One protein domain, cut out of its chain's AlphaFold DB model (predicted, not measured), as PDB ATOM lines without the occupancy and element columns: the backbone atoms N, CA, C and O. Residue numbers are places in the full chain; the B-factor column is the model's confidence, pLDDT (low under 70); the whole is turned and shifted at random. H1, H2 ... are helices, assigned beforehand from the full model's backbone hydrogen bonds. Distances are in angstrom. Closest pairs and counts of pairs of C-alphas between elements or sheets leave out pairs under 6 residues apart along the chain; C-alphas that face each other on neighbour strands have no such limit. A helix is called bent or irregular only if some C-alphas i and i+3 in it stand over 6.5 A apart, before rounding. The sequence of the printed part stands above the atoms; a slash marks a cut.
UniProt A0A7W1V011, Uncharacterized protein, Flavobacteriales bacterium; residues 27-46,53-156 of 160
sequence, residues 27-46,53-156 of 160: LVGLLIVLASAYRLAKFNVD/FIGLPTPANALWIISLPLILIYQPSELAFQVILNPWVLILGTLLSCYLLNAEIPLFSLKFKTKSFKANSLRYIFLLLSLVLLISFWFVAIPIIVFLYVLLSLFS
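What this domain is: This is residues 27 to 46 and 53 to 156 of the 160 residues of an uncharacterized protein of Flavobacteriales bacterium (UniProt A0A7W1V011). Helices lie side by side in a flat slab, in the order H1, H4, H2, H5b, H5a, with short H3 at one end and residues 113 to 119 sticking out. The printed part has 124 residues, with five named helices, which hold 98 of them, and no named strand; its class is all helix, and it is compact, with a radius of gyration of the C-alphas of 15.7 A and spans of 45 by 39 by 20 A.

How they stand to each other: H1, residues 27 to 45, touches H4, residues 87 to 102, at Ala 35 and Cys 98, the closest C-alphas, 5.4 A. H2, residues 58 to 74, only just touches H4, with 3 pairs of C-alphas within 8 A, the closest Asn 61 and Ser 97, 6.7 A. H1, H2 and H4 form an up-and-down bundle, each running against the one before. H3, residues 78 to 84, forms a hairpin with H2, closest C-alphas Leu 68 and Ile 84, 6.5 A. H5, residues 117 to 155, one helix by its hydrogen bonds, is bent: C-alphas 136 and 139 are 9.6 A apart. Arm H5b, residues 139 to 155, touches H2, closest C-alphas Trp 64 and Pro 143, 5.1 A. Every O i to N i+4 pair is within hydrogen-bond range in H3.

Where its parts are: H1, 28.2 A long, begins at C-alpha 27 (-47.691, -6.999, 12.008); H5b, 25.5 A, ends at C-alpha 155 (-39.450, -35.053, 28.734).

The domain as a whole: Residues 47 to 52 are cut out; C-alphas 46 and 53 are 11.9 A apart. The link H4 to H5 is long. Residues 53 and 111 to 119 have pLDDT under 70.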
ATOM      1  N   LEU A  27     -46.445  -6.811  11.253       91.69
ATOM      2  CA  LEU A  27     -47.691  -6.999  12.008       91.69
ATOM      3  C   LEU A  27     -47.907  -8.451  12.439       91.69
ATOM      4  O   LEU A  27     -48.644  -8.690  13.393       91.69
ATOM      5  N   VAL A  28     -47.233  -9.417  11.806       94.00
ATOM      6  CA  VAL A  28     -47.264 -10.827  12.223       94.00
ATOM      7  C   VAL A  28     -46.833 -10.974  13.686       94.00
ATOM      8  O   VAL A  28     -47.421 -11.769  14.413       94.00
ATOM      9  N   GLY A  29     -45.902 -10.142  14.169       91.94
ATOM     10  CA  GLY A  29     -45.489 -10.134  15.577       91.94
ATOM     11  C   GLY A  29     -46.635  -9.868  16.566       91.94
ATOM     12  O   GLY A  29     -46.617 -10.380  17.687       91.94
ATOM     13  N   LEU A  30     -47.682  -9.138  16.154       95.00
ATOM     14  CA  LEU A  30     -48.852  -8.849  16.994       95.00
ATOM     15  C   LEU A  30     -49.691 -10.096  17.301       95.00
ATOM     16  O   LEU A  30     -50.437 -10.098  18.283       95.00
ATOM     17  N   LEU A  31     -49.530 -11.184  16.539       96.94
ATOM     18  CA  LEU A  31     -50.168 -12.466  16.851       96.94
ATOM     19  C   LEU A  31     -49.782 -12.970  18.246       96.94
ATOM     20  O   LEU A  31     -50.609 -13.569  18.924       96.94
ATOM     21  N   ILE A  32     -48.570 -12.666  18.722       95.94
ATOM     22  CA  ILE A  32     -48.125 -13.049  20.068       95.94
ATOM     23  C   ILE A  32     -48.935 -12.325  21.149       95.94
ATOM     24  O   ILE A  32     -49.265 -12.917  22.182       95.94
ATOM     25  N   VAL A  33     -49.271 -11.053  20.917       95.38
ATOM     26  CA  VAL A  33     -50.104 -10.259  21.832       95.38
ATOM     27  C   VAL A  33     -51.510 -10.854  21.889       95.38
ATOM     28  O   VAL A  33     -52.016 -11.116  22.980       95.38
ATOM     29  N   LEU A  34     -52.099 -11.159  20.727       96.44
ATOM     30  CA  LEU A  34     -53.411 -11.810  20.637       96.44
ATOM     31  C   LEU A  34     -53.413 -13.195  21.303       96.44
ATOM     32  O   LEU A  34     -54.303 -13.500  22.094       96.44
ATOM     33  N   ALA A  35     -52.384 -14.008  21.055       95.56
ATOM     34  CA  ALA A  35     -52.216 -15.321  21.668       95.56
ATOM     35  C   ALA A  35     -52.089 -15.230  23.197       95.56
ATOM     36  O   ALA A  35     -52.656 -16.052  23.914       95.56
ATOM     37  N   SER A  36     -51.385 -14.215  23.707       94.81
ATOM     38  CA  SER A  36     -51.248 -13.971  25.146       94.81
ATOM     39  C   SER A  36     -52.568 -13.522  25.783       94.81
ATOM     40  O   SER A  36     -52.895 -13.969  26.884       94.81
ATOM     41  N   ALA A  37     -53.345 -12.682  25.090       94.56
ATOM     42  CA  ALA A  37     -54.674 -12.260  25.533       94.56
ATOM     43  C   ALA A  37     -55.657 -13.440  25.577       94.56
ATOM     44  O   ALA A  37     -56.352 -13.626  26.575       94.56
ATOM     45  N   TYR A  38     -55.658 -14.286  24.541       93.00
ATOM     46  CA  TYR A  38     -56.457 -15.512  24.513       93.00
ATOM     47  C   TYR A  38     -56.090 -16.460  25.664       93.00
ATOM     48  O   TYR A  38     -56.977 -16.943  26.366       93.00
ATOM     49  N   ARG A  39     -54.792 -16.659  25.938       90.81
ATOM     50  CA  ARG A  39     -54.328 -17.457  27.083       90.81
ATOM     51  C   ARG A  39     -54.851 -16.916  28.415       90.81
ATOM     52  O   ARG A  39     -55.261 -17.702  29.266       90.81
ATOM     53  N   LEU A  40     -54.831 -15.594  28.610       88.94
ATOM     54  CA  LEU A  40     -55.351 -14.958  29.825       88.94
ATOM     55  C   LEU A  40     -56.866 -15.159  29.960       88.94
ATOM     56  O   LEU A  40     -57.340 -15.494  31.042       88.94
ATOM     57  N   ALA A  41     -57.613 -15.022  28.863       90.62
ATOM     58  CA  ALA A  41     -59.045 -15.299  28.846       90.62
ATOM     59  C   ALA A  41     -59.341 -16.768  29.193       90.62
ATOM     60  O   ALA A  41     -60.175 -17.030  30.055       90.62
ATOM     61  N   LYS A  42     -58.607 -17.721  28.597       86.50
ATOM     62  CA  LYS A  42     -58.722 -19.154  28.918       86.50
ATOM     63  C   LYS A  42     -58.417 -19.416  30.395       86.50
ATOM     64  O   LYS A  42     -59.170 -20.126  31.046       86.50
ATOM     65  N   PHE A  43     -57.355 -18.817  30.933       82.88
ATOM     66  CA  PHE A  43     -56.985 -18.947  32.345       82.88
ATOM     67  C   PHE A  43     -58.070 -18.419  33.295       82.88
ATOM     68  O   PHE A  43     -58.322 -19.040  34.319       82.88
ATOM     69  N   ASN A  44     -58.737 -17.316  32.946       86.00
ATOM     70  CA  ASN A  44     -59.794 -16.735  33.779       86.00
ATOM     71  C   ASN A  44     -61.099 -17.555  33.791       86.00
ATOM     72  O   ASN A  44     -61.908 -17.365  34.693       86.00
ATOM     73  N   VAL A  45     -61.320 -18.425  32.798       86.31
ATOM     74  CA  VAL A  45     -62.540 -19.251  32.667       86.31
ATOM     75  C   VAL A  45     -62.297 -20.718  33.064       86.31
ATOM     76  O   VAL A  45     -63.244 -21.443  33.351       86.31
ATOM     77  N   ASP A  46     -61.044 -21.183  33.090       79.88
ATOM     78  CA  ASP A  46     -60.704 -22.585  33.363       79.88
ATOM     79  C   ASP A  46     -60.522 -22.871  34.866       79.88
ATOM     80  O   ASP A  46     -59.461 -22.634  35.446       79.88
ATOM     81  N   PHE A  53     -48.664 -24.935  35.499       64.44
ATOM     82  CA  PHE A  53     -48.914 -24.060  34.357       64.44
ATOM     83  C   PHE A  53     -49.152 -24.932  33.125       64.44
ATOM     84  O   PHE A  53     -48.302 -25.750  32.769       64.44
ATOM     85  N   ILE A  54     -50.296 -24.734  32.478       73.44
ATOM     86  CA  ILE A  54     -50.611 -25.351  31.193       73.44
ATOM     87  C   ILE A  54     -50.147 -24.395  30.086       73.44
ATOM     88  O   ILE A  54     -50.607 -23.251  30.017       73.44
ATOM     89  N   GLY A  55     -49.206 -24.849  29.259       81.88
ATOM     90  CA  GLY A  55     -48.583 -24.052  28.201       81.88
ATOM     91  C   GLY A  55     -47.524 -23.063  28.700       81.88
ATOM     92  O   GLY A  55     -47.401 -22.784  29.898       81.88
ATOM     93  N   LEU A  56     -46.741 -22.518  27.761       86.56
ATOM     94  CA  LEU A  56     -45.630 -21.604  28.043       86.56
ATOM     95  C   LEU A  56     -46.128 -20.356  28.784       86.56
ATOM     96  O   LEU A  56     -47.053 -19.689  28.314       86.56
ATOM     97  N   PRO A  57     -45.543 -20.002  29.943       88.62
ATOM     98  CA  PRO A  57     -45.958 -18.810  30.658       88.62
ATOM     99  C   PRO A  57     -45.566 -17.560  29.859       88.62
ATOM    100  O   PRO A  57     -44.467 -17.470  29.307       88.62
ATOM    101  N   THR A  58     -46.459 -16.565  29.836       91.44
ATOM    102  CA  THR A  58     -46.247 -15.308  29.097       91.44
ATOM    103  C   THR A  58     -44.943 -14.587  29.466       91.44
ATOM    104  O   THR A  58     -44.300 -14.091  28.540       91.44
ATOM    105  N   PRO A  59     -44.452 -14.591  30.728       90.31
ATOM    106  CA  PRO A  59     -43.137 -14.034  31.043       90.31
ATOM    107  C   PRO A  59     -41.977 -14.735  30.324       90.31
ATOM    108  O   PRO A  59     -41.067 -14.062  29.853       90.31
ATOM    109  N   ALA A  60     -42.002 -16.067  30.190       91.94
ATOM    110  CA  ALA A  60     -40.929 -16.797  29.504       91.94
ATOM    111  C   ALA A  60     -40.925 -16.501  27.998       91.94
ATOM    112  O   ALA A  60     -39.866 -16.284  27.412       91.94
ATOM    113  N   ASN A  61     -42.108 -16.419  27.382       94.50
ATOM    114  CA  ASN A  61     -42.226 -16.024  25.981       94.50
ATOM    115  C   ASN A  61     -41.773 -14.569  25.744       94.50
ATOM    116  O   ASN A  61     -41.126 -14.280  24.742       94.50
ATOM    117  N   ALA A  62     -42.067 -13.658  26.676       94.50
ATOM    118  CA  ALA A  62     -41.592 -12.278  26.606       94.50
ATOM    119  C   ALA A  62     -40.059 -12.196  26.693       94.50
ATOM    120  O   ALA A  62     -39.449 -11.467  25.914       94.50
ATOM    121  N   LEU A  63     -39.433 -12.978  27.584       95.31
ATOM    122  CA  LEU A  63     -37.971 -13.067  27.676       95.31
ATOM    123  C   LEU A  63     -37.343 -13.578  26.375       95.31
ATOM    124  O   LEU A  63     -36.350 -13.009  25.928       95.31
ATOM    125  N   TRP A  64     -37.938 -14.595  25.745       94.88
ATOM    126  CA  TRP A  64     -37.521 -15.064  24.420       94.88
ATOM    127  C   TRP A  64     -37.518 -13.920  23.392       94.88
ATOM    128  O   TRP A  64     -36.490 -13.660  22.773       94.88
ATOM    129  N   ILE A  65     -38.616 -13.174  23.265       95.38
ATOM    130  CA  ILE A  65     -38.748 -12.112  22.251       95.38
ATOM    131  C   ILE A  65     -37.809 -10.942  22.533       95.38
ATOM    132  O   ILE A  65     -37.118 -10.486  21.630       95.38
ATOM    133  N   ILE A  66     -37.765 -10.465  23.780       95.50
ATOM    134  CA  ILE A  66     -36.933  -9.322  24.182       95.50
ATOM    135  C   ILE A  66     -35.442  -9.659  24.061       95.50
ATOM    136  O   ILE A  66     -34.636  -8.772  23.785       95.50
ATOM    137  N   SER A  67     -35.055 -10.928  24.207       95.94
ATOM    138  CA  SER A  67     -33.657 -11.324  24.037       95.94
ATOM    139  C   SER A  67     -33.126 -11.076  22.622       95.94
ATOM    140  O   SER A  67     -31.963 -10.714  22.482       95.94
ATOM    141  N   LEU A  68     -33.963 -11.180  21.582       95.81
ATOM    142  CA  LEU A  68     -33.542 -11.011  20.187       95.81
ATOM    143  C   LEU A  68     -32.939  -9.617  19.900       95.81
ATOM    144  O   LEU A  68     -31.783  -9.552  19.480       95.81
ATOM    145  N   PRO A  69     -33.636  -8.489  20.159       95.00
ATOM    146  CA  PRO A  69     -33.039  -7.167  19.985       95.00
ATOM    147  C   PRO A  69     -31.896  -6.901  20.974       95.00
ATOM    148  O   PRO A  69     -30.943  -6.219  20.613       95.00
ATOM    149  N   LEU A  70     -31.934  -7.456  22.194       96.00
ATOM    150  CA  LEU A  70     -30.834  -7.293  23.153       96.00
ATOM    151  C   LEU A  70     -29.537  -7.949  22.668       96.00
ATOM    152  O   LEU A  70     -28.469  -7.366  22.840       96.00
ATOM    153  N   ILE A  71     -29.618  -9.114  22.020       96.56
ATOM    154  CA  ILE A  71     -28.460  -9.765  21.392       96.56
ATOM    155  C   ILE A  71     -27.881  -8.859  20.301       96.56
ATOM    156  O   ILE A  71     -26.673  -8.652  20.269       96.56
ATOM    157  N   LEU A  72     -28.724  -8.262  19.452       95.69
ATOM    158  CA  LEU A  72     -28.259  -7.357  18.394       95.69
ATOM    159  C   LEU A  72     -27.585  -6.088  18.939       95.69
ATOM    160  O   LEU A  72     -26.629  -5.608  18.338       95.69
ATOM    161  N   ILE A  73     -28.065  -5.553  20.065       95.69
ATOM    162  CA  ILE A  73     -27.536  -4.319  20.669       95.69
ATOM    163  C   ILE A  73     -26.247  -4.580  21.459       95.69
ATOM    164  O   ILE A  73     -25.285  -3.826  21.335       95.69
ATOM    165  N   TYR A  74     -26.225  -5.625  22.291       95.19
ATOM    166  CA  TYR A  74     -25.165  -5.837  23.284       95.19
ATOM    167  C   TYR A  74     -24.169  -6.941  22.918       95.19
ATOM    168  O   TYR A  74     -23.098  -7.013  23.517       95.19
ATOM    169  N   GLN A  75     -24.493  -7.806  21.954       93.06
ATOM    170  CA  GLN A  75     -23.613  -8.864  21.443       93.06
ATOM    171  C   GLN A  75     -23.676  -8.941  19.904       93.06
ATOM    172  O   GLN A  75     -23.960 -10.011  19.347       93.06
ATOM    173  N   PRO A  76     -23.438  -7.819  19.196       91.94
ATOM    174  CA  PRO A  76     -23.542  -7.785  17.746       91.94
ATOM    175  C   PRO A  76     -22.553  -8.772  17.123       91.94
ATOM    176  O   PRO A  76     -21.354  -8.748  17.395       91.94
ATOM    177  N   SER A  77     -23.064  -9.646  16.267       94.50
ATOM    178  CA  SER A  77     -22.261 -10.565  15.466       94.50
ATOM    179  C   SER A  77     -22.940 -10.782  14.125       94.50
ATOM    180  O   SER A  77     -24.167 -10.732  14.041       94.50
ATOM    181  N   GLU A  78     -22.154 -11.048  13.084       94.94
ATOM    182  CA  GLU A  78     -22.678 -11.281  11.734       94.94
ATOM    183  C   GLU A  78     -23.738 -12.393  11.728       94.94
ATOM    184  O   GLU A  78     -24.824 -12.233  11.176       94.94
ATOM    185  N   LEU A  79     -23.470 -13.484  12.452       94.38
ATOM    186  CA  LEU A  79     -24.419 -14.583  12.617       94.38
ATOM    187  C   LEU A  79     -25.716 -14.115  13.291       94.38
ATOM    188  O   LEU A  79     -26.800 -14.454  12.817       94.38
ATOM    189  N   ALA A  80     -25.633 -13.327  14.369       93.50
ATOM    190  CA  ALA A  80     -26.823 -12.813  15.042       93.50
ATOM    191  C   ALA A  80     -27.662 -11.928  14.112       93.50
ATOM    192  O   ALA A  80     -28.878 -12.094  14.068       93.50
ATOM    193  N   PHE A  81     -27.036 -11.048  13.327       93.69
ATOM    194  CA  PHE A  81     -27.744 -10.220  12.348       93.69
ATOM    195  C   PHE A  81     -28.433 -11.069  11.276       93.69
ATOM    196  O   PHE A  81     -29.631 -10.901  11.050       93.69
ATOM    197  N   GLN A  82     -27.716 -12.018  10.670       95.50
ATOM    198  CA  GLN A  82     -28.259 -12.880   9.616       95.50
ATOM    199  C   GLN A  82     -29.419 -13.754  10.098       95.50
ATOM    200  O   GLN A  82     -30.368 -13.975   9.349       95.50
ATOM    201  N   VAL A  83     -29.360 -14.257  11.333       95.00
ATOM    202  CA  VAL A  83     -30.404 -15.130  11.884       95.00
ATOM    203  C   VAL A  83     -31.589 -14.321  12.410       95.00
ATOM    204  O   VAL A  83     -32.728 -14.622  12.062       95.00
ATOM    205  N   ILE A  84     -31.349 -13.298  13.235       95.62
ATOM    206  CA  ILE A  84     -32.417 -12.568  13.934       95.62
ATOM    207  C   ILE A  84     -33.186 -11.656  12.978       95.62
ATOM    208  O   ILE A  84     -34.402 -11.548  13.102       95.62
ATOM    209  N   LEU A  85     -32.514 -11.017  12.016       94.19
ATOM    210  CA  LEU A  85     -33.187 -10.139  11.052       94.19
ATOM    211  C   LEU A  85     -33.795 -10.895   9.864       94.19
ATOM    212  O   LEU A  85     -34.417 -10.271   9.006       94.19
ATOM    213  N   ASN A  86     -33.662 -12.223   9.806       95.00
ATOM    214  CA  ASN A  86     -34.316 -13.023   8.780       95.00
ATOM    215  C   ASN A  86     -35.840 -13.054   9.021       95.00
ATOM    216  O   ASN A  86     -36.286 -13.616  10.030       95.00
ATOM    217  N   PRO A  87     -36.666 -12.532   8.092       92.56
ATOM    218  CA  PRO A  87     -38.116 -12.487   8.267       92.56
ATOM    219  C   PRO A  87     -38.736 -13.863   8.512       92.56
ATOM    220  O   PRO A  87     -39.662 -13.985   9.308       92.56
ATOM    221  N   TRP A  88     -38.207 -14.918   7.887       94.44
ATOM    222  CA  TRP A  88     -38.714 -16.279   8.059       94.44
ATOM    223  C   TRP A  88     -38.465 -16.815   9.466       94.44
ATOM    224  O   TRP A  88     -39.342 -17.465  10.028       94.44
ATOM    225  N   VAL A  89     -37.312 -16.501  10.063       94.69
ATOM    226  CA  VAL A  89     -37.002 -16.882  11.450       94.69
ATOM    227  C   VAL A  89     -37.970 -16.195  12.409       94.69
ATOM    228  O   VAL A  89     -38.523 -16.848  13.293       94.69
ATOM    229  N   LEU A  90     -38.240 -14.905  12.203       95.38
ATOM    230  CA  LEU A  90     -39.174 -14.141  13.034       95.38
ATOM    231  C   LEU A  90     -40.628 -14.609  12.871       95.38
ATOM    232  O   LEU A  90     -41.344 -14.731  13.866       95.38
ATOM    233  N   ILE A  91     -41.063 -14.918  11.646       95.62
ATOM    234  CA  ILE A  91     -42.405 -15.455  11.373       95.62
ATOM    235  C   ILE A  91     -42.567 -16.830  12.028       95.62
ATOM    236  O   ILE A  91     -43.517 -17.041  12.782       95.62
ATOM    237  N   LEU A  92     -41.631 -17.755  11.795       95.69
ATOM    238  CA  LEU A  92     -41.674 -19.091  12.394       95.69
ATOM    239  C   LEU A  92     -41.612 -19.018  13.922       95.69
ATOM    240  O   LEU A  92     -42.390 -19.692  14.595       95.69
ATOM    241  N   GLY A  93     -40.750 -18.156  14.469       95.25
ATOM    242  CA  GLY A  93     -40.668 -17.892  15.903       95.25
ATOM    243  C   GLY A  93     -41.984 -17.363  16.473       95.25
ATOM    244  O   GLY A  93     -42.429 -17.833  17.515       95.25
ATOM    245  N   THR A  94     -42.658 -16.457  15.763       96.56
ATOM    246  CA  THR A  94     -43.972 -15.928  16.160       96.56
ATOM    247  C   THR A  94     -45.029 -17.029  16.197       96.56
ATOM    248  O   THR A  94     -45.739 -17.164  17.196       96.56
ATOM    249  N   LEU A  95     -45.132 -17.839  15.139       96.44
ATOM    250  CA  LEU A  95     -46.102 -18.936  15.071       96.44
ATOM    251  C   LEU A  95     -45.837 -19.986  16.157       96.44
ATOM    252  O   LEU A  95     -46.771 -20.423  16.833       96.44
ATOM    253  N   LEU A  96     -44.565 -20.329  16.381       94.88
ATOM    254  CA  LEU A  96     -44.149 -21.227  17.454       94.88
ATOM    255  C   LEU A  96     -44.519 -20.663  18.832       94.88
ATOM    256  O   LEU A  96     -45.104 -21.380  19.639       94.88
ATOM    257  N   SER A  97     -44.247 -19.383  19.095       94.69
ATOM    258  CA  SER A  97     -44.654 -18.705  20.331       94.69
ATOM    259  C   SER A  97     -46.169 -18.751  20.538       94.69
ATOM    260  O   SER A  97     -46.626 -19.072  21.634       94.69
ATOM    261  N   CYS A  98     -46.962 -18.486  19.494       95.50
ATOM    262  CA  CYS A  98     -48.425 -18.542  19.571       95.50
ATOM    263  C   CYS A  98     -48.930 -19.947  19.920       95.50
ATOM    264  O   CYS A  98     -49.838 -20.086  20.744       95.50
ATOM    265  N   TYR A  99     -48.322 -20.977  19.324       94.06
ATOM    266  CA  TYR A  99     -48.616 -22.371  19.635       94.06
ATOM    267  C   TYR A  99     -48.232 -22.711  21.079       94.06
ATOM    268  O   TYR A  99     -49.083 -23.147  21.851       94.06
ATOM    269  N   LEU A 100     -46.985 -22.452  21.484       91.31
ATOM    270  CA  LEU A 100     -46.474 -22.802  22.814       91.31
ATOM    271  C   LEU A 100     -47.233 -22.107  23.952       91.31
ATOM    272  O   LEU A 100     -47.430 -22.718  25.001       91.31
ATOM    273  N   LEU A 101     -47.678 -20.859  23.759       91.69
ATOM    274  CA  LEU A 101     -48.488 -20.124  24.738       91.69
ATOM    275  C   LEU A 101     -49.825 -20.814  25.046       91.69
ATOM    276  O   LEU A 101     -50.310 -20.724  26.173       91.69
ATOM    277  N   ASN A 102     -50.422 -21.479  24.056       90.69
ATOM    278  CA  ASN A 102     -51.788 -22.006  24.134       90.69
ATOM    279  C   ASN A 102     -51.868 -23.535  24.127       90.69
ATOM    280  O   ASN A 102     -52.944 -24.091  24.357       90.69
ATOM    281  N   ALA A 103     -50.748 -24.210  23.873       87.69
ATOM    282  CA  ALA A 103     -50.648 -25.656  23.901       87.69
ATOM    283  C   ALA A 103     -50.902 -26.199  25.313       87.69
ATOM    284  O   ALA A 103     -50.430 -25.645  26.306       87.69
ATOM    285  N   GLU A 104     -51.594 -27.335  25.407       81.62
ATOM    286  CA  GLU A 104     -51.887 -28.008  26.680       81.62
ATOM    287  C   GLU A 104     -50.709 -28.865  27.171       81.62
ATOM    288  O   GLU A 104     -50.869 -30.000  27.610       81.62
ATOM    289  N   ILE A 105     -49.497 -28.317  27.061       80.31
ATOM    290  CA  ILE A 105     -48.270 -28.972  27.510       80.31
ATOM    291  C   ILE A 105     -48.081 -28.628  28.992       80.31
ATOM    292  O   ILE A 105     -47.958 -27.442  29.315       80.31
ATOM    293  N   PRO A 106     -48.047 -29.616  29.902       75.88
ATOM    294  CA  PRO A 106     -47.720 -29.352  31.292       75.88
ATOM    295  C   PRO A 106     -46.254 -28.941  31.386       75.88
ATOM    296  O   PRO A 106     -45.357 -29.688  30.996       75.88
ATOM    297  N   LEU A 107     -46.005 -27.737  31.891       79.81
ATOM    298  CA  LEU A 107     -44.650 -27.268  32.141       79.81
ATOM    299  C   LEU A 107     -44.344 -27.361  33.627       79.81
ATOM    300  O   LEU A 107     -45.169 -26.997  34.475       79.81
ATOM    301  N   PHE A 108     -43.139 -27.827  33.960       76.31
ATOM    302  CA  PHE A 108     -42.756 -27.914  35.362       76.31
ATOM    303  C   PHE A 108     -42.692 -26.506  35.957       76.31
ATOM    304  O   PHE A 108     -42.133 -25.565  35.385       76.31
ATOM    305  N   SER A 109     -43.288 -26.346  37.133       75.31
ATOM    306  CA  SER A 109     -43.263 -25.065  37.832       75.31
ATOM    307  C   SER A 109     -41.879 -24.831  38.426       75.31
ATOM    308  O   SER A 109     -41.358 -25.699  39.122       75.31
ATOM    309  N   LEU A 110     -41.304 -23.645  38.222       74.06
ATOM    310  CA  LEU A 110     -40.075 -23.216  38.908       74.06
ATOM    311  C   LEU A 110     -40.309 -22.886  40.392       74.06
ATOM    312  O   LEU A 110     -39.360 -22.635  41.130       74.06
ATOM    313  N   LYS A 111     -41.567 -22.894  40.852       68.81
ATOM    314  CA  LYS A 111     -41.898 -22.668  42.260       68.81
ATOM    315  C   LYS A 111     -41.535 -23.900  43.090       68.81
ATOM    316  O   LYS A 111     -41.925 -25.022  42.764       68.81
ATOM    317  N   PHE A 112     -40.846 -23.681  44.205       67.62
ATOM    318  CA  PHE A 112     -40.552 -24.729  45.180       67.62
ATOM    319  C   PHE A 112     -41.811 -25.041  45.999       67.62
ATOM    320  O   PHE A 112     -42.246 -24.218  46.800       67.62
ATOM    321  N   LYS A 113     -42.413 -26.220  45.795       57.56
ATOM    322  CA  LYS A 113     -43.597 -26.666  46.562       57.56
ATOM    323  C   LYS A 113     -43.235 -27.362  47.882       57.56
ATOM    324  O   LYS A 113     -44.020 -27.352  48.819       57.56
ATOM    325  N   THR A 114     -42.053 -27.966  47.974       65.31
ATOM    326  CA  THR A 114     -41.566 -28.674  49.173       65.31
ATOM    327  C   THR A 114     -40.092 -28.352  49.409       65.31
ATOM    328  O   THR A 114     -39.369 -28.074  48.459       65.31
ATOM    329  N   LYS A 115     -39.606 -28.425  50.658       58.62
ATOM    330  CA  LYS A 115     -38.163 -28.311  50.980       58.62
ATOM    331  C   LYS A 115     -37.366 -29.603  50.703       58.62
ATOM    332  O   LYS A 115     -36.187 -29.681  51.030       58.62
ATOM    333  N   SER A 116     -37.990 -30.634  50.126       68.25
ATOM    334  CA  SER A 116     -37.319 -31.906  49.835       68.25
ATOM    335  C   SER A 116     -36.388 -31.767  48.629       68.25
ATOM    336  O   SER A 116     -36.837 -31.478  47.518       68.25
ATOM    337  N   PHE A 117     -35.090 -32.005  48.826       63.56
ATOM    338  CA  PHE A 117     -34.079 -31.919  47.765       63.56
ATOM    339  C   PHE A 117     -34.352 -32.884  46.604       63.56
ATOM    340  O   PHE A 117     -34.228 -32.506  45.441       63.56
ATOM    341  N   LYS A 118     -34.801 -34.111  46.899       66.12
ATOM    342  CA  LYS A 118     -35.052 -35.139  45.876       66.12
ATOM    343  C   LYS A 118     -36.216 -34.769  44.950       66.12
ATOM    344  O   LYS A 118     -36.157 -35.051  43.759       66.12
ATOM    345  N   ALA A 119     -37.235 -34.087  45.479       69.00
ATOM    346  CA  ALA A 119     -38.403 -33.647  44.711       69.00
ATOM    347  C   ALA A 119     -38.130 -32.408  43.834       69.00
ATOM    348  O   ALA A 119     -38.875 -32.142  42.895       69.00
ATOM    349  N   ASN A 120     -37.069 -31.645  44.126       77.38
ATOM    350  CA  ASN A 120     -36.730 -30.407  43.413       77.38
ATOM    351  C   ASN A 120     -35.416 -30.490  42.629       77.38
ATOM    352  O   ASN A 120     -34.968 -29.474  42.104       77.38
ATOM    353  N   SER A 121     -34.817 -31.679  42.516       80.38
ATOM    354  CA  SER A 121     -33.536 -31.879  41.827       80.38
ATOM    355  C   SER A 121     -33.539 -31.288  40.409       80.38
ATOM    356  O   SER A 121     -32.641 -30.526  40.062       80.38
ATOM    357  N   LEU A 122     -34.612 -31.514  39.636       83.56
ATOM    358  CA  LEU A 122     -34.762 -30.954  38.285       83.56
ATOM    359  C   LEU A 122     -34.729 -29.416  38.288       83.56
ATOM    360  O   LEU A 122     -34.042 -28.820  37.463       83.56
ATOM    361  N   ARG A 123     -35.403 -28.771  39.251       85.50
ATOM    362  CA  ARG A 123     -35.426 -27.303  39.392       85.50
ATOM    363  C   ARG A 123     -34.037 -26.762  39.728       85.50
ATOM    364  O   ARG A 123     -33.613 -25.783  39.127       85.50
ATOM    365  N   TYR A 124     -33.319 -27.408  40.649       87.38
ATOM    366  CA  TYR A 124     -31.963 -26.994  41.022       87.38
ATOM    367  C   TYR A 124     -30.972 -27.153  39.870       87.38
ATOM    368  O   TYR A 124     -30.213 -26.225  39.600       87.38
ATOM    369  N   ILE A 125     -31.010 -28.285  39.161       89.62
ATOM    370  CA  ILE A 125     -30.157 -28.528  37.992       89.62
ATOM    371  C   ILE A 125     -30.459 -27.501  36.899       89.62
ATOM    372  O   ILE A 125     -29.535 -26.903  36.357       89.62
ATOM    373  N   PHE A 126     -31.739 -27.245  36.616       91.25
ATOM    374  CA  PHE A 126     -32.141 -26.250  35.625       91.25
ATOM    375  C   PHE A 126     -31.671 -24.837  35.993       91.25
ATOM    376  O   PHE A 126     -31.153 -24.128  35.134       91.25
ATOM    377  N   LEU A 127     -31.807 -24.424  37.258       92.12
ATOM    378  CA  LEU A 127     -31.352 -23.108  37.720       92.12
ATOM    379  C   LEU A 127     -29.828 -22.972  37.666       92.12
ATOM    380  O   LEU A 127     -29.331 -21.952  37.196       92.12
ATOM    381  N   LEU A 128     -29.091 -23.997  38.102       93.69
ATOM    382  CA  LEU A 128     -27.631 -24.003  38.030       93.69
ATOM    383  C   LEU A 128     -27.156 -23.934  36.575       93.69
ATOM    384  O   LEU A 128     -26.293 -23.125  36.246       93.69
ATOM    385  N   LEU A 129     -27.757 -24.733  35.694       94.81
ATOM    386  CA  LEU A 129     -27.446 -24.727  34.269       94.81
ATOM    387  C   LEU A 129     -27.791 -23.381  33.619       94.81
ATOM    388  O   LEU A 129     -26.991 -22.854  32.852       94.81
ATOM    389  N   SER A 130     -28.932 -22.785  33.975       94.94
ATOM    390  CA  SER A 130     -29.317 -21.445  33.518       94.94
ATOM    391  C   SER A 130     -28.306 -20.385  33.955       94.94
ATOM    392  O   SER A 130     -27.941 -19.522  33.163       94.94
ATOM    393  N   LEU A 131     -27.809 -20.469  35.193       96.56
ATOM    394  CA  LEU A 131     -26.792 -19.555  35.706       96.56
ATOM    395  C   LEU A 131     -25.464 -19.703  34.952       96.56
ATOM    396  O   LEU A 131     -24.888 -18.703  34.529       96.56
ATOM    397  N   VAL A 132     -25.002 -20.938  34.741       97.31
ATOM    398  CA  VAL A 132     -23.779 -21.216  33.972       97.31
ATOM    399  C   VAL A 132     -23.907 -20.690  32.541       97.31
ATOM    400  O   VAL A 132     -22.990 -20.036  32.042       97.31
ATOM    401  N   LEU A 133     -25.057 -20.916  31.896       96.88
ATOM    402  CA  LEU A 133     -25.341 -20.401  30.557       96.88
ATOM    403  C   LEU A 133     -25.331 -18.869  30.523       96.88
ATOM    404  O   LEU A 133     -24.696 -18.306  29.637       96.88
ATOM    405  N   LEU A 134     -25.971 -18.193  31.483       96.25
ATOM    406  CA  LEU A 134     -25.993 -16.726  31.556       96.25
ATOM    407  C   LEU A 134     -24.591 -16.131  31.704       96.25
ATOM    408  O   LEU A 134     -24.268 -15.175  31.006       96.25
ATOM    409  N   ILE A 135     -23.743 -16.710  32.554       96.75
ATOM    410  CA  ILE A 135     -22.362 -16.237  32.734       96.75
ATOM    411  C   ILE A 135     -21.539 -16.466  31.456       96.75
ATOM    412  O   ILE A 135     -20.734 -15.617  31.080       96.75
ATOM    413  N   SER A 136     -21.763 -17.589  30.769       96.56
ATOM    414  CA  SER A 136     -20.968 -17.991  29.600       96.56
ATOM    415  C   SER A 136     -21.389 -17.280  28.306       96.56
ATOM    416  O   SER A 136     -20.536 -16.923  27.501       96.56
ATOM    417  N   PHE A 137     -22.695 -17.076  28.097       93.88
ATOM    418  CA  PHE A 137     -23.277 -16.626  26.821       93.88
ATOM    419  C   PHE A 137     -24.071 -15.309  26.911       93.88
ATOM    420  O   PHE A 137     -24.480 -14.781  25.878       93.88
ATOM    421  N   TRP A 138     -24.274 -14.751  28.109       94.19
ATOM    422  CA  TRP A 138     -24.970 -13.479  28.356       94.19
ATOM    423  C   TRP A 138     -26.385 -13.449  27.746       94.19
ATOM    424  O   TRP A 138     -27.214 -14.276  28.119       94.19
ATOM    425  N   PHE A 139     -26.704 -12.531  26.824       93.69
ATOM    426  CA  PHE A 139     -28.054 -12.412  26.260       93.69
ATOM    427  C   PHE A 139     -28.412 -13.586  25.351       93.69
ATOM    428  O   PHE A 139     -29.568 -14.006  25.353       93.69
ATOM    429  N   VAL A 140     -27.432 -14.183  24.658       95.12
ATOM    430  CA  VAL A 140     -27.624 -15.416  23.869       95.12
ATOM    431  C   VAL A 140     -28.053 -16.595  24.755       95.12
ATOM    432  O   VAL A 140     -28.738 -17.504  24.289       95.12
ATOM    433  N   ALA A 141     -27.739 -16.569  26.053       95.88
ATOM    434  CA  ALA A 141     -28.187 -17.600  26.983       95.88
ATOM    435  C   ALA A 141     -29.711 -17.615  27.163       95.88
ATOM    436  O   ALA A 141     -30.293 -18.682  27.323       95.88
ATOM    437  N   ILE A 142     -30.369 -16.451  27.137       95.75
ATOM    438  CA  ILE A 142     -31.808 -16.316  27.406       95.75
ATOM    439  C   ILE A 142     -32.659 -17.175  26.451       95.75
ATOM    440  O   ILE A 142     -33.433 -18.000  26.948       95.75
ATOM    441  N   PRO A 143     -32.527 -17.062  25.111       94.12
ATOM    442  CA  PRO A 143     -33.304 -17.885  24.192       94.12
ATOM    443  C   PRO A 143     -33.002 -19.380  24.350       94.12
ATOM    444  O   PRO A 143     -33.918 -20.203  24.304       94.12
ATOM    445  N   ILE A 144     -31.738 -19.732  24.615       95.00
ATOM    446  CA  ILE A 144     -31.310 -21.116  24.863       95.00
ATOM    447  C   ILE A 144     -31.981 -21.675  26.126       95.00
ATOM    448  O   ILE A 144     -32.479 -22.797  26.110       95.00
ATOM    449  N   ILE A 145     -32.039 -20.895  27.206       95.38
ATOM    450  CA  ILE A 145     -32.662 -21.291  28.475       95.38
ATOM    451  C   ILE A 145     -34.167 -21.508  28.301       95.38
ATOM    452  O   ILE A 145     -34.696 -22.494  28.813       95.38
ATOM    453  N   VAL A 146     -34.862 -20.633  27.563       93.44
ATOM    454  CA  VAL A 146     -36.298 -20.806  27.278       93.44
ATOM    455  C   VAL A 146     -36.539 -22.073  26.456       93.44
ATOM    456  O   VAL A 146     -37.430 -22.856  26.786       93.44
ATOM    457  N   PHE A 147     -35.725 -22.319  25.429       92.19
ATOM    458  CA  PHE A 147     -35.826 -23.540  24.631       92.19
ATOM    459  C   PHE A 147     -35.566 -24.796  25.475       92.19
ATOM    460  O   PHE A 147     -36.350 -25.745  25.445       92.19
ATOM    461  N   LEU A 148     -34.512 -24.778  26.293       92.31
ATOM    462  CA  LEU A 148     -34.170 -25.862  27.208       92.31
ATOM    463  C   LEU A 148     -35.283 -26.121  28.231       92.31
ATOM    464  O   LEU A 148     -35.580 -27.273  28.532       92.31
ATOM    465  N   TYR A 149     -35.917 -25.068  28.748       89.81
ATOM    466  CA  TYR A 149     -37.044 -25.175  29.672       89.81
ATOM    467  C   TYR A 149     -38.220 -25.931  29.050       89.81
ATOM    468  O   TYR A 149     -38.752 -26.862  29.665       89.81
ATOM    469  N   VAL A 150     -38.601 -25.568  27.821       89.12
ATOM    470  CA  VAL A 150     -39.666 -26.253  27.078       89.12
ATOM    471  C   VAL A 150     -39.274 -27.705  26.816       89.12
ATOM    472  O   VAL A 150     -40.056 -28.608  27.104       89.12
ATOM    473  N   LEU A 151     -38.048 -27.945  26.345       89.19
ATOM    474  CA  LEU A 151     -37.560 -29.283  26.020       89.19
ATOM    475  C   LEU A 151     -37.540 -30.205  27.248       89.19
ATOM    476  O   LEU A 151     -38.085 -31.304  27.209       89.19
ATOM    477  N   LEU A 152     -36.969 -29.746  28.366       87.50
ATOM    478  CA  LEU A 152     -36.949 -30.502  29.620       87.50
ATOM    479  C   LEU A 152     -38.358 -30.754  30.157       87.50
ATOM    480  O   LEU A 152     -38.610 -31.825  30.704       87.50
ATOM    481  N   SER A 153     -39.280 -29.805  29.986       85.50
ATOM    482  CA  SER A 153     -40.675 -29.990  30.391       85.50
ATOM    483  C   SER A 153     -41.392 -31.060  29.571       85.50
ATOM    484  O   SER A 153     -42.152 -31.830  30.142       85.50
ATOM    485  N   LEU A 154     -41.111 -31.168  28.267       83.38
ATOM    486  CA  LEU A 154     -41.684 -32.214  27.409       83.38
ATOM    487  C   LEU A 154     -41.232 -33.624  27.815       83.38
ATOM    488  O   LEU A 154     -42.006 -34.575  27.721       83.38
ATOM    489  N   PHE A 155     -39.986 -33.767  28.273       81.50
ATOM    490  CA  PHE A 155     -39.450 -35.053  28.734       81.50
ATOM    491  C   PHE A 155     -39.748 -35.347  30.209       81.50
ATOM    492  O   PHE A 155     -39.718 -36.505  30.634       81.50
ATOM    493  N   SER A 156     -40.041 -34.318  31.003       72.38
ATOM    494  CA  SER A 156     -40.387 -34.465  32.411       72.38
ATOM    495  C   SER A 156     -41.825 -34.963  32.553       72.38
ATOM    496  O   SER A 156     -42.783 -34.245  32.289       72.38
TER     497      SER A 156